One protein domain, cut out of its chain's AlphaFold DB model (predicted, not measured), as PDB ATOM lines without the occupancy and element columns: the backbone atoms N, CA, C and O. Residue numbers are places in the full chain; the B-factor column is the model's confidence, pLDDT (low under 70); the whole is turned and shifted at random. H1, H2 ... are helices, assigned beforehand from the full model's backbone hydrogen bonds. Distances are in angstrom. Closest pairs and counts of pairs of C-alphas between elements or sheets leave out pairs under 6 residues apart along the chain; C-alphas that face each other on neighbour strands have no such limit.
ATOM      1  N   CYS A  17     435.467 439.839 394.790       37.97
ATOM      2  CA  CYS A  17     434.938 438.600 394.209       37.97
ATOM      3  C   CYS A  17     434.564 438.716 392.712       37.97
ATOM      4  O   CYS A  17     434.407 437.710 392.019       37.97
ATOM      5  N   VAL A  18     434.445 439.930 392.157       45.81
ATOM      6  CA  VAL A  18     434.126 440.112 390.723       45.81
ATOM      7  C   VAL A  18     435.333 439.829 389.818       45.81
ATOM      8  O   VAL A  18     435.143 439.485 388.655       45.81
ATOM      9  N   PHE A  19     436.564 439.904 390.333       43.59
ATOM     10  CA  PHE A  19     437.760 439.690 389.510       43.59
ATOM     11  C   PHE A  19     438.222 438.223 389.480       43.59
ATOM     12  O   PHE A  19     438.739 437.750 388.471       43.59
ATOM     13  N   GLU A  20     437.986 437.470 390.556       42.81
ATOM     14  CA  GLU A  20     438.530 436.112 390.717       42.81
ATOM     15  C   GLU A  20     437.678 435.013 390.056       42.81
ATOM     16  O   GLU A  20     438.188 433.961 389.672       42.81
ATOM     17  N   ASN A  21     436.393 435.280 389.801       44.66
ATOM     18  CA  ASN A  21     435.482 434.317 389.172       44.66
ATOM     19  C   ASN A  21     435.663 434.154 387.646       44.66
ATOM     20  O   ASN A  21     435.017 433.292 387.052       44.66
ATOM     21  N   ASN A  22     436.538 434.937 387.002       52.53
ATOM     22  CA  ASN A  22     436.801 434.835 385.557       52.53
ATOM     23  C   ASN A  22     437.950 433.870 385.203       52.53
ATOM     24  O   ASN A  22     438.073 433.465 384.049       52.53
ATOM     25  N   GLN A  23     438.785 433.460 386.167       50.47
ATOM     26  CA  GLN A  23     439.923 432.575 385.871       50.47
ATOM     27  C   GLN A  23     439.518 431.125 385.570       50.47
ATOM     28  O   GLN A  23     440.234 430.426 384.856       50.47
ATOM     29  N   LEU A  24     438.373 430.656 386.077       46.22
ATOM     30  CA  LEU A  24     437.968 429.254 385.921       46.22
ATOM     31  C   LEU A  24     437.343 428.931 384.552       46.22
ATOM     32  O   LEU A  24     437.368 427.769 384.161       46.22
ATOM     33  N   GLN A  25     436.836 429.921 383.802       45.06
ATOM     34  CA  GLN A  25     436.251 429.703 382.463       45.06
ATOM     35  C   GLN A  25     437.266 429.814 381.312       45.06
ATOM     36  O   GLN A  25     437.019 429.303 380.225       45.06
ATOM     37  N   LEU A  26     438.435 430.415 381.550       50.66
ATOM     38  CA  LEU A  26     439.487 430.591 380.539       50.66
ATOM     39  C   LEU A  26     440.227 429.290 380.162       50.66
ATOM     40  O   LEU A  26     440.968 429.280 379.178       50.66
ATOM     41  N   ARG A  27     440.033 428.198 380.916       48.66
ATOM     42  CA  ARG A  27     440.747 426.922 380.714       48.66
ATOM     43  C   ARG A  27     440.389 426.213 379.407       48.66
ATOM     44  O   ARG A  27     441.243 425.532 378.853       48.66
ATOM     45  N   ASP A  28     439.190 426.426 378.867       50.12
ATOM     46  CA  ASP A  28     438.762 425.745 377.635       50.12
ATOM     47  C   ASP A  28     439.376 426.357 376.360       50.12
ATOM     48  O   ASP A  28     439.419 425.709 375.313       50.12
ATOM     49  N   PHE A  29     439.892 427.590 376.436       54.16
ATOM     50  CA  PHE A  29     440.583 428.250 375.320       54.16
ATOM     51  C   PHE A  29     442.105 428.075 375.357       54.16
ATOM     52  O   PHE A  29     442.768 428.380 374.366       54.16
ATOM     53  N   SER A  30     442.676 427.647 376.489       53.19
ATOM     54  CA  SER A  30     444.118 427.769 376.732       53.19
ATOM     55  C   SER A  30     444.955 426.541 376.391       53.19
ATOM     56  O   SER A  30     446.169 426.634 376.530       53.19
ATOM     57  N   ASP A  31     444.379 425.418 375.958       50.16
ATOM     58  CA  ASP A  31     445.191 424.221 375.710       50.16
ATOM     59  C   ASP A  31     444.743 423.439 374.469       50.16
ATOM     60  O   ASP A  31     443.868 422.576 374.503       50.16
ATOM     61  N   ASN A  32     445.326 423.789 373.322       50.72
ATOM     62  CA  ASN A  32     445.397 422.896 372.167       50.72
ATOM     63  C   ASN A  32     446.700 423.177 371.417       50.72
ATOM     64  O   ASN A  32     446.775 423.996 370.500       50.72
ATOM     65  N   SER A  33     447.742 422.490 371.866       54.47
ATOM     66  CA  SER A  33     449.155 422.665 371.544       54.47
ATOM     67  C   SER A  33     449.596 422.217 370.143       54.47
ATOM     68  O   SER A  33     450.770 421.918 369.960       54.47
ATOM     69  N   VAL A  34     448.725 422.200 369.121       54.00
ATOM     70  CA  VAL A  34     449.189 421.892 367.745       54.00
ATOM     71  C   VAL A  34     448.557 422.733 366.634       54.00
ATOM     72  O   VAL A  34     449.202 422.909 365.614       54.00
ATOM     73  N   ASN A  35     447.362 423.310 366.786       59.44
ATOM     74  CA  ASN A  35     446.799 424.278 365.828       59.44
ATOM     75  C   ASN A  35     445.590 424.957 366.483       59.44
ATOM     76  O   ASN A  35     444.553 424.313 366.675       59.44
ATOM     77  N   GLN A  36     445.691 426.244 366.831       68.75
ATOM     78  CA  GLN A  36     444.527 426.995 367.307       68.75
ATOM     79  C   GLN A  36     443.460 426.991 366.202       68.75
ATOM     80  O   GLN A  36     443.688 427.449 365.082       68.75
ATOM     81  N   ARG A  37     442.284 426.418 366.485       81.75
ATOM     82  CA  ARG A  37     441.182 426.402 365.516       81.75
ATOM     83  C   ARG A  37     440.548 427.785 365.450       81.75
ATOM     84  O   ARG A  37     440.154 428.324 366.483       81.75
ATOM     85  N   LYS A  38     440.404 428.317 364.232       87.69
ATOM     86  CA  LYS A  38     439.766 429.617 363.980       87.69
ATOM     87  C   LYS A  38     438.358 429.644 364.575       87.69
ATOM     88  O   LYS A  38     437.561 428.727 364.370       87.69
ATOM     89  N   LEU A  39     438.044 430.724 365.278       88.69
ATOM     90  CA  LEU A  39     436.714 431.003 365.793       88.69
ATOM     91  C   LEU A  39     435.761 431.332 364.635       88.69
ATOM     92  O   LEU A  39     436.121 432.099 363.730       88.69
ATOM     93  N   PRO A  40     434.533 430.787 364.656       88.50
ATOM     94  CA  PRO A  40     433.546 431.058 363.626       88.50
ATOM     95  C   PRO A  40     433.106 432.523 363.659       88.50
ATOM     96  O   PRO A  40     433.002 433.151 364.714       88.50
ATOM     97  N   LYS A  41     432.785 433.067 362.481       88.00
ATOM     98  CA  LYS A  41     432.180 434.398 362.379       88.00
ATOM     99  C   LYS A  41     430.762 434.349 362.952       88.00
ATOM    100  O   LYS A  41     429.964 433.500 362.559       88.00
ATOM    101  N   LEU A  42     430.443 435.276 363.852       91.31
ATOM    102  CA  LEU A  42     429.102 435.427 364.417       91.31
ATOM    103  C   LEU A  42     428.316 436.514 363.677       91.31
ATOM    104  O   LEU A  42     428.844 437.586 363.387       91.31
ATOM    105  N   VAL A  43     427.030 436.258 363.421       95.19
ATOM    106  CA  VAL A  43     426.093 437.269 362.909       95.19
ATOM    107  C   VAL A  43     425.446 437.987 364.093       95.19
ATOM    108  O   VAL A  43     424.479 437.507 364.685       95.19
ATOM    109  N   TYR A  44     425.972 439.159 364.443       95.75
ATOM    110  CA  TYR A  44     425.578 439.896 365.651       95.75
ATOM    111  C   TYR A  44     424.125 440.403 365.664       95.75
ATOM    112  O   TYR A  44     423.573 440.693 366.726       95.75
ATOM    113  N   ASN A  45     423.480 440.479 364.499       94.31
ATOM    114  CA  ASN A  45     422.078 440.882 364.391       94.31
ATOM    115  C   ASN A  45     421.126 439.828 364.970       94.31
ATOM    116  O   ASN A  45     420.094 440.178 365.533       94.31
ATOM    117  N   LEU A  46     421.487 438.545 364.857       94.38
ATOM    118  CA  LEU A  46     420.652 437.422 365.289       94.38
ATOM    119  C   LEU A  46     420.910 437.017 366.743       94.38
ATOM    120  O   LEU A  46     420.098 436.310 367.334       94.38
ATOM    121  N   ILE A  47     422.029 437.455 367.330       93.44
ATOM    122  CA  ILE A  47     422.350 437.148 368.720       93.44
ATOM    123  C   ILE A  47     421.725 438.180 369.663       93.44
ATOM    124  O   ILE A  47     421.799 439.403 369.463       93.44
ATOM    125  N   SER A  48     421.099 437.669 370.721       96.25
ATOM    126  CA  SER A  48     420.601 438.494 371.813       96.25
ATOM    127  C   SER A  48     421.769 439.086 372.607       96.25
ATOM    128  O   SER A  48     422.869 438.531 372.646       96.25
ATOM    129  N   GLU A  49     421.545 440.212 373.284       95.56
ATOM    130  CA  GLU A  49     422.565 440.784 374.171       95.56
ATOM    131  C   GLU A  49     422.944 439.812 375.302       95.56
ATOM    132  O   GLU A  49     424.111 439.709 375.679       95.56
ATOM    133  N   ARG A  50     421.971 439.033 375.795       96.31
ATOM    134  CA  ARG A  50     422.192 438.001 376.813       96.31
ATOM    135  C   ARG A  50     423.203 436.957 376.346       96.31
ATOM    136  O   ARG A  50     424.101 436.612 377.108       96.31
ATOM    137  N   ASP A  51     423.061 436.448 375.127       95.31
ATOM    138  CA  ASP A  51     423.964 435.420 374.604       95.31
ATOM    139  C   ASP A  51     425.321 436.004 374.201       95.31
ATOM    140  O   ASP A  51     426.348 435.366 374.414       95.31
ATOM    141  N   LEU A  52     425.354 437.256 373.739       96.31
ATOM    142  CA  LEU A  52     426.603 437.976 373.496       96.31
ATOM    143  C   LEU A  52     427.417 438.172 374.786       96.31
ATOM    144  O   LEU A  52     428.628 437.965 374.790       96.31
ATOM    145  N   ARG A  53     426.761 438.500 375.908       96.00
ATOM    146  CA  ARG A  53     427.416 438.578 377.225       96.00
ATOM    147  C   ARG A  53     427.971 437.223 377.671       96.00
ATOM    148  O   ARG A  53     429.021 437.201 378.301       96.00
ATOM    149  N   LYS A  54     427.315 436.102 377.344       95.31
ATOM    150  CA  LYS A  54     427.868 434.758 377.613       95.31
ATOM    151  C   LYS A  54     429.134 434.508 376.796       95.31
ATOM    152  O   LYS A  54     430.137 434.113 377.370       95.31
ATOM    153  N   LYS A  55     429.112 434.831 375.498       93.81
ATOM    154  CA  LYS A  55     430.282 434.710 374.612       93.81
ATOM    155  C   LYS A  55     431.473 435.536 375.100       93.81
ATOM    156  O   LYS A  55     432.596 435.058 375.090       93.81
ATOM    157  N   LEU A  56     431.231 436.751 375.587       94.62
ATOM    158  CA  LEU A  56     432.288 437.572 376.185       94.62
ATOM    159  C   LEU A  56     432.866 436.956 377.466       94.62
ATOM    160  O   LEU A  56     434.081 436.995 377.637       94.62
ATOM    161  N   LYS A  57     432.030 436.359 378.328       94.19
ATOM    162  CA  LYS A  57     432.500 435.647 379.531       94.19
ATOM    163  C   LYS A  57     433.345 434.426 379.188       94.19
ATOM    164  O   LYS A  57     434.388 434.242 379.796       94.19
ATOM    165  N   GLU A  58     432.927 433.651 378.187       90.75
ATOM    166  CA  GLU A  58     433.706 432.521 377.661       90.75
ATOM    167  C   GLU A  58     435.121 432.978 377.258       90.75
ATOM    168  O   GLU A  58     436.104 432.349 377.635       90.75
ATOM    169  N   CYS A  59     435.240 434.125 376.582       90.12
ATOM    170  CA  CYS A  59     436.529 434.693 376.178       90.12
ATOM    171  C   CYS A  59     437.286 435.451 377.292       90.12
ATOM    172  O   CYS A  59     438.365 435.980 377.033       90.12
ATOM    173  N   GLY A  60     436.731 435.566 378.504       90.69
ATOM    174  CA  GLY A  60     437.327 436.329 379.609       90.69
ATOM    175  C   GLY A  60     437.331 437.852 379.422       90.69
ATOM    176  O   GLY A  60     438.183 438.532 379.985       90.69
ATOM    177  N   LEU A  61     436.403 438.397 378.632       93.56
ATOM    178  CA  LEU A  61     436.272 439.830 378.353       93.56
ATOM    179  C   LEU A  61     435.203 440.485 379.240       93.56
ATOM    180  O   LEU A  61     434.208 439.859 379.617       93.56
ATOM    181  N   SER A  62     435.343 441.787 379.498       93.94
ATOM    182  CA  SER A  62     434.307 442.573 380.179       93.94
ATOM    183  C   SER A  62     432.937 442.493 379.483       93.94
ATOM    184  O   SER A  62     432.810 442.659 378.267       93.94
ATOM    185  N   THR A  63     431.874 442.302 380.274       95.19
ATOM    186  CA  THR A  63     430.473 442.307 379.807       95.19
ATOM    187  C   THR A  63     429.754 443.635 380.028       95.19
ATOM    188  O   THR A  63     428.524 443.684 379.955       95.19
ATOM    189  N   GLN A  64     430.488 444.688 380.379       93.19
ATOM    190  CA  GLN A  64     429.916 446.010 380.613       93.19
ATOM    191  C   GLN A  64     429.777 446.785 379.298       93.19
ATOM    192  O   GLN A  64     430.572 446.595 378.368       93.19
ATOM    193  N   GLY A  65     428.768 447.658 379.243       94.00
ATOM    194  CA  GLY A  65     428.521 448.556 378.116       94.00
ATOM    195  C   GLY A  65     427.242 448.276 377.325       94.00
ATOM    196  O   GLY A  65     426.434 447.415 377.675       94.00
ATOM    197  N   THR A  66     427.064 449.037 376.244       96.44
ATOM    198  CA  THR A  66     425.950 448.894 375.295       96.44
ATOM    199  C   THR A  66     426.144 447.674 374.393       96.44
ATOM    200  O   THR A  66     427.273 447.235 374.167       96.44
ATOM    201  N   LYS A  67     425.067 447.144 373.790       95.62
ATOM    202  CA  LYS A  67     425.164 446.017 372.837       95.62
ATOM    203  C   LYS A  67     426.215 446.267 371.744       95.62
ATOM    204  O   LYS A  67     426.953 445.350 371.400       95.62
ATOM    205  N   ALA A  68     426.328 447.499 371.243       96.06
ATOM    206  CA  ALA A  68     427.331 447.870 370.245       96.06
ATOM    207  C   ALA A  68     428.774 447.717 370.765       96.06
ATOM    208  O   ALA A  68     429.620 447.160 370.065       96.06
ATOM    209  N   GLN A  69     429.047 448.134 372.006       96.06
ATOM    210  CA  GLN A  69     430.356 447.953 372.646       96.06
ATOM    211  C   GLN A  69     430.682 446.469 372.846       96.06
ATOM    212  O   GLN A  69     431.789 446.035 372.536       96.06
ATOM    213  N   LEU A  70     429.701 445.668 373.273       96.19
ATOM    214  CA  LEU A  70     429.864 444.218 373.417       96.19
ATOM    215  C   LEU A  70     430.200 443.546 372.074       96.19
ATOM    216  O   LEU A  70     431.082 442.690 372.012       96.19
ATOM    217  N   VAL A  71     429.524 443.955 370.993       96.38
ATOM    218  CA  VAL A  71     429.789 443.459 369.633       96.38
ATOM    219  C   VAL A  71     431.200 443.840 369.197       96.38
ATOM    220  O   VAL A  71     431.937 442.973 368.736       96.38
ATOM    221  N   LYS A  72     431.595 445.105 369.380       96.06
ATOM    222  CA  LYS A  72     432.932 445.600 369.031       96.06
ATOM    223  C   LYS A  72     434.025 444.821 369.769       96.06
ATOM    224  O   LYS A  72     434.974 444.370 369.133       96.06
ATOM    225  N   ARG A  73     433.859 444.601 371.077       96.38
ATOM    226  CA  ARG A  73     434.814 443.866 371.922       96.38
ATOM    227  C   ARG A  73     434.960 442.409 371.484       96.38
ATOM    228  O   ARG A  73     436.074 441.938 371.269       96.38
ATOM    229  N   HIS A  74     433.840 441.712 371.284       96.19
ATOM    230  CA  HIS A  74     433.858 440.327 370.813       96.19
ATOM    231  C   HIS A  74     434.451 440.210 369.400       96.19
ATOM    232  O   HIS A  74     435.237 439.307 369.126       96.19
ATOM    233  N   LEU A  75     434.101 441.130 368.495       96.06
ATOM    234  CA  LEU A  75     434.627 441.145 367.133       96.06
ATOM    235  C   LEU A  75     436.146 441.335 367.114       96.06
ATOM    236  O   LEU A  75     436.829 440.583 366.422       96.06
ATOM    237  N   ALA A  76     436.662 442.286 367.892       95.88
ATOM    238  CA  ALA A  76     438.095 442.534 367.995       95.88
ATOM    239  C   ALA A  76     438.845 441.302 368.527       95.88
ATOM    240  O   ALA A  76     439.881 440.925 367.981       95.88
ATOM    241  N   PHE A  77     438.281 440.614 369.525       96.00
ATOM    242  CA  PHE A  77     438.832 439.358 370.028       96.00
ATOM    243  C   PHE A  77     438.865 438.267 368.956       96.00
ATOM    244  O   PHE A  77     439.916 437.679 368.729       96.00
ATOM    245  N   VAL A  78     437.754 438.024 368.251       95.12
ATOM    246  CA  VAL A  78     437.699 437.014 367.179       95.12
ATOM    247  C   VAL A  78     438.701 437.326 366.070       95.12
ATOM    248  O   VAL A  78     439.355 436.417 365.570       95.12
ATOM    249  N   GLN A  79     438.839 438.595 365.682       94.62
ATOM    250  CA  GLN A  79     439.794 439.017 364.656       94.62
ATOM    251  C   GLN A  79     441.242 438.779 365.092       94.62
ATOM    252  O   GLN A  79     441.996 438.161 364.345       94.62
ATOM    253  N   MET A  80     441.610 439.226 366.297       94.62
ATOM    254  CA  MET A  80     442.961 439.053 366.832       94.62
ATOM    255  C   MET A  80     443.279 437.575 367.077       94.62
ATOM    256  O   MET A  80     444.349 437.104 366.725       94.62
ATOM    257  N   TYR A  81     442.341 436.809 367.625       94.50
ATOM    258  CA  TYR A  81     442.521 435.376 367.842       94.50
ATOM    259  C   TYR A  81     442.678 434.613 366.522       94.50
ATOM    260  O   TYR A  81     443.589 433.803 366.369       94.50
ATOM    261  N   ASN A  82     441.842 434.909 365.524       93.69
ATOM    262  CA  ASN A  82     441.933 434.245 364.226       93.69
ATOM    263  C   ASN A  82     443.204 434.608 363.458       93.69
ATOM    264  O   ASN A  82     443.692 433.758 362.718       93.69
ATOM    265  N   SER A  83     443.741 435.824 363.620       92.44
ATOM    266  CA  SER A  83     445.035 436.182 363.028       92.44
ATOM    267  C   SER A  83     446.197 435.466 363.718       92.44
ATOM    268  O   SER A  83     447.155 435.087 363.051       92.44
ATOM    269  N   GLN A  84     446.098 435.207 365.029       92.25
ATOM    270  CA  GLN A  84     447.086 434.408 365.763       92.25
ATOM    271  C   GLN A  84     447.075 432.934 365.352       92.25
ATOM    272  O   GLN A  84     448.121 432.300 365.409       92.25
ATOM    273  N   CYS A  85     445.952 432.395 364.870       90.44
ATOM    274  CA  CYS A  85     445.890 431.011 364.386       90.44
ATOM    275  C   CYS A  85     446.843 430.731 363.207       90.44
ATOM    276  O   CYS A  85     447.205 429.580 362.997       90.44
ATOM    277  N   ASP A  86     447.237 431.759 362.445       87.56
ATOM    278  CA  ASP A  86     448.193 431.642 361.335       87.56
ATOM    279  C   ASP A  86     449.654 431.951 361.778       87.56
ATOM    280  O   ASP A  86     450.570 431.941 360.959       87.56
ATOM    281  N   SER A  87     449.888 432.235 363.069       89.31
ATOM    282  CA  SER A  87     451.204 432.568 363.643       89.31
ATOM    283  C   SER A  87     451.998 431.321 364.048       89.31
ATOM    284  O   SER A  87     451.439 430.363 364.575       89.31
ATOM    285  N   LEU A  88     453.329 431.371 363.897       87.62
ATOM    286  CA  LEU A  88     454.246 430.326 364.384       87.62
ATOM    287  C   LEU A  88     454.283 430.232 365.917       87.62
ATOM    288  O   LEU A  88     454.487 429.155 366.465       87.62
ATOM    289  N   ASN A  89     454.085 431.363 366.598       86.88
ATOM    290  CA  ASN A  89     454.033 431.466 368.055       86.88
ATOM    291  C   ASN A  89     452.739 432.201 368.427       86.88
ATOM    292  O   ASN A  89     452.758 433.427 368.602       86.88
ATOM    293  N   PRO A  90     451.593 431.502 368.449       87.94
ATOM    294  CA  PRO A  90     450.320 432.138 368.723       87.94
ATOM    295  C   PRO A  90     450.250 432.587 370.183       87.94
ATOM    296  O   PRO A  90     450.628 431.855 371.100       87.94
ATOM    297  N   ARG A  91     449.730 433.795 370.408       89.31
ATOM    298  CA  ARG A  91     449.456 434.292 371.764       89.31
ATOM    299  C   ARG A  91     448.353 433.477 372.437       89.31
ATOM    300  O   ARG A  91     447.475 432.916 371.775       89.31
ATOM    301  N   SER A  92     448.369 433.451 373.767       89.88
ATOM    302  CA  SER A  92     447.288 432.820 374.529       89.88
ATOM    303  C   SER A  92     445.996 433.641 374.437       89.88
ATOM    304  O   SER A  92     446.026 434.868 374.319       89.88
ATOM    305  N   ALA A  93     444.838 432.984 374.553       89.25
ATOM    306  CA  ALA A  93     443.542 433.672 374.573       89.25
ATOM    307  C   ALA A  93     443.465 434.749 375.671       89.25
ATOM    308  O   ALA A  93     442.890 435.816 375.463       89.25
ATOM    309  N   PHE A  94     444.108 434.503 376.813       90.50
ATOM    310  CA  PHE A  94     444.189 435.450 377.922       90.50
ATOM    311  C   PHE A  94     445.024 436.696 377.594       90.50
ATOM    312  O   PHE A  94     444.609 437.815 377.899       90.50
ATOM    313  N   GLU A  95     446.181 436.536 376.946       92.56
ATOM    314  CA  GLU A  95     446.986 437.675 376.479       92.56
ATOM    315  C   GLU A  95     446.234 438.506 375.447       92.56
ATOM    316  O   GLU A  95     446.263 439.735 375.501       92.56
ATOM    317  N   ILE A  96     445.525 437.840 374.534       94.31
ATOM    318  CA  ILE A  96     444.687 438.506 373.541       94.31
ATOM    319  C   ILE A  96     443.585 439.304 374.244       94.31
ATOM    320  O   ILE A  96     443.426 440.485 373.951       94.31
ATOM    321  N   ALA A  97     442.867 438.712 375.203       94.12
ATOM    322  CA  ALA A  97     441.822 439.405 375.958       94.12
ATOM    323  C   ALA A  97     442.358 440.652 376.686       94.12
ATOM    324  O   ALA A  97     441.768 441.728 376.580       94.12
ATOM    325  N   ARG A  98     443.520 440.539 377.341       94.50
ATOM    326  CA  ARG A  98     444.193 441.668 378.002       94.50
ATOM    327  C   ARG A  98     444.547 442.787 377.022       94.50
ATOM    328  O   ARG A  98     444.352 443.961 377.330       94.50
ATOM    329  N   GLU A  99     445.075 442.432 375.855       95.50
ATOM    330  CA  GLU A  99     445.433 443.399 374.816       95.50
ATOM    331  C   GLU A  99     444.193 444.129 374.280       95.50
ATOM    332  O   GLU A  99     444.224 445.345 374.097       95.50
ATOM    333  N   ILE A 100     443.071 443.421 374.098       96.25
ATOM    334  CA  ILE A 100     441.799 444.038 373.701       96.25
ATOM    335  C   ILE A 100     441.339 445.080 374.731       96.25
ATOM    336  O   ILE A 100     440.984 446.192 374.342       96.25
ATOM    337  N   GLU A 101     441.386 444.772 376.029       93.88
ATOM    338  CA  GLU A 101     440.984 445.724 377.078       93.88
ATOM    339  C   GLU A 101     441.912 446.944 377.153       93.88
ATOM    340  O   GLU A 101     441.451 448.080 377.299       93.88
ATOM    341  N   LYS A 102     443.223 446.737 376.994       95.81
ATOM    342  CA  LYS A 102     444.202 447.829 376.926       95.81
ATOM    343  C   LYS A 102     443.931 448.753 375.737       95.81
ATOM    344  O   LYS A 102     443.976 449.978 375.886       95.81
ATOM    345  N   ASN A 103     443.627 448.181 374.576       94.88
ATOM    346  CA  ASN A 103     443.336 448.943 373.365       94.88
ATOM    347  C   ASN A 103     442.022 449.713 373.483       94.88
ATOM    348  O   ASN A 103     441.970 450.877 373.096       94.88
ATOM    349  N   GLU A 104     440.990 449.119 374.083       93.81
ATOM    350  CA  GLU A 104     439.735 449.816 374.374       93.81
ATOM    351  C   GLU A 104     439.962 451.022 375.294       93.81
ATOM    352  O   GLU A 104     439.483 452.117 375.002       93.81
ATOM    353  N   LYS A 105     440.753 450.858 376.362       92.81
ATOM    354  CA  LYS A 105     441.097 451.956 377.276       92.81
ATOM    355  C   LYS A 105     441.880 453.066 376.575       92.81
ATOM    356  O   LYS A 105     441.584 454.240 376.771       92.81
ATOM    357  N   THR A 106     442.859 452.692 375.753       94.19
ATOM    358  CA  THR A 106     443.670 453.653 374.991       94.19
ATOM    359  C   THR A 106     442.799 454.414 373.995       94.19
ATOM    360  O   THR A 106     442.890 455.631 373.908       94.19
ATOM    361  N   GLN A 107     441.895 453.724 373.297       91.94
ATOM    362  CA  GLN A 107     440.966 454.360 372.370       91.94
ATOM    363  C   GLN A 107     440.011 455.320 373.081       91.94
ATOM    364  O   GLN A 107     439.812 456.423 372.589       91.94
ATOM    365  N   ALA A 108     439.464 454.937 374.237       90.06
ATOM    366  CA  ALA A 108     438.588 455.810 375.016       90.06
ATOM    367  C   ALA A 108     439.312 457.082 375.491       90.06
ATOM    368  O   ALA A 108     438.744 458.168 375.432       90.06
ATOM    369  N   GLN A 109     440.576 456.960 375.909       89.94
ATOM    370  CA  GLN A 109     441.403 458.108 376.287       89.94
ATOM    371  C   GLN A 109     441.715 459.009 375.086       89.94
ATOM    372  O   GLN A 109     441.633 460.231 375.187       89.94
ATOM    373  N   LEU A 110     442.054 458.416 373.940       89.62
ATOM    374  CA  LEU A 110     442.306 459.177 372.721       89.62
ATOM    375  C   LEU A 110     441.047 459.903 372.260       89.62
ATOM    376  O   LEU A 110     441.130 461.074 371.924       89.62
ATOM    377  N   GLU A 111     439.886 459.251 372.295       88.25
ATOM    378  CA  GLU A 111     438.607 459.849 371.911       88.25
ATOM    379  C   GLU A 111     438.233 461.030 372.817       88.25
ATOM    380  O   GLU A 111     437.824 462.072 372.301       88.25
ATOM    381  N   SER A 112     438.462 460.933 374.136       85.81
ATOM    382  CA  SER A 112     438.245 462.073 375.034       85.81
ATOM    383  C   SER A 112     439.166 463.245 374.696       85.81
ATOM    384  O   SER A 112     438.683 464.360 374.521       85.81
ATOM    385  N   THR A 113     440.466 462.995 374.501       84.75
ATOM    386  CA  THR A 113     441.431 464.067 374.185       84.75
ATOM    387  C   THR A 113     441.263 464.632 372.773       84.75
ATOM    388  O   THR A 113     441.430 465.824 372.547       84.75
ATOM    389  N   ALA A 114     440.896 463.798 371.799       82.69
ATOM    390  CA  ALA A 114     440.716 464.216 370.414       82.69
ATOM    391  C   ALA A 114     439.509 465.144 370.275       82.69
ATOM    392  O   ALA A 114     439.548 466.084 369.490       82.69
ATOM    393  N   SER A 115     438.447 464.910 371.050       76.75
ATOM    394  CA  SER A 115     437.257 465.761 371.010       76.75
ATOM    395  C   SER A 115     437.531 467.215 371.418       76.75
ATOM    396  O   SER A 115     436.887 468.117 370.882       76.75
ATOM    397  N   GLU A 116     438.496 467.426 372.317       77.62
ATOM    398  CA  GLU A 116     438.930 468.739 372.809       77.62
ATOM    399  C   GLU A 116     439.954 469.387 371.870       77.62
ATOM    400  O   GLU A 116     439.919 470.595 371.648       77.62
ATOM    401  N   ASN A 117     440.828 468.576 371.269       79.50
ATOM    402  CA  ASN A 117     441.947 469.052 370.454       79.50
ATOM    403  C   ASN A 117     441.600 469.292 368.974       79.50
ATOM    404  O   ASN A 117     442.425 469.839 368.242       79.50
ATOM    405  N   VAL A 118     440.421 468.865 368.505       85.31
ATOM    406  CA  VAL A 118     439.980 469.051 367.113       85.31
ATOM    407  C   VAL A 118     439.330 470.421 366.929       85.31
ATOM    408  O   VAL A 118     438.284 470.712 367.511       85.31
TER     409      VAL A 118
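Overview. This is residues 17 to 118 of the 261 residues of the protein "SAP domain-containing protein" of Scyliorhinus torazame (UniProt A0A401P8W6). The long helix H4 packs with its first part on H3 at a steep angle, while residues 105 to 118 stick out as a free arm. H2 packs on the first part of H3, and a long loop, residues 21 to 48, runs round the outside from tiny H1. The printed part has 102 residues with four named helices, H1 to H4 in order, and no named strand: all helix. It is only just compact, close to loose, with a radius of gyration of the C-alphas of 14.8 A and spans of 48 by 32 by 32 A.

Arrangement. H4, residues 93 to 117, touches H3, residues 67 to 84, with residues 93 to 100 alone; the closest C-alphas, of Phe 77 and Ala 97, are 6.6 A apart. They run opposite ways at a steep tilt of 53 degrees. H2, residues 49 to 58, touches H3, the closest C-alphas being those of Glu 49 and Lys 67, 6.0 A. H1, residues 17 to 20, touches no helix. Every O i to N i+4 pair is within hydrogen-bond range in H2 and H3, 20 of 21 in H4; H1 is too short for one.

Along the chain. H4 measures 35.7 A, from C-alpha 93 at (443.542, 433.672, 374.573) to C-alpha 117 at (441.947, 469.052, 370.454); H3 25.8 A, H2 14.3 A, H1 5.6 A.

Size, cuts and confidence. The printed part has no cut. The link from H1 to H2 is long. Residues 17 to 36 have pLDDT under 70.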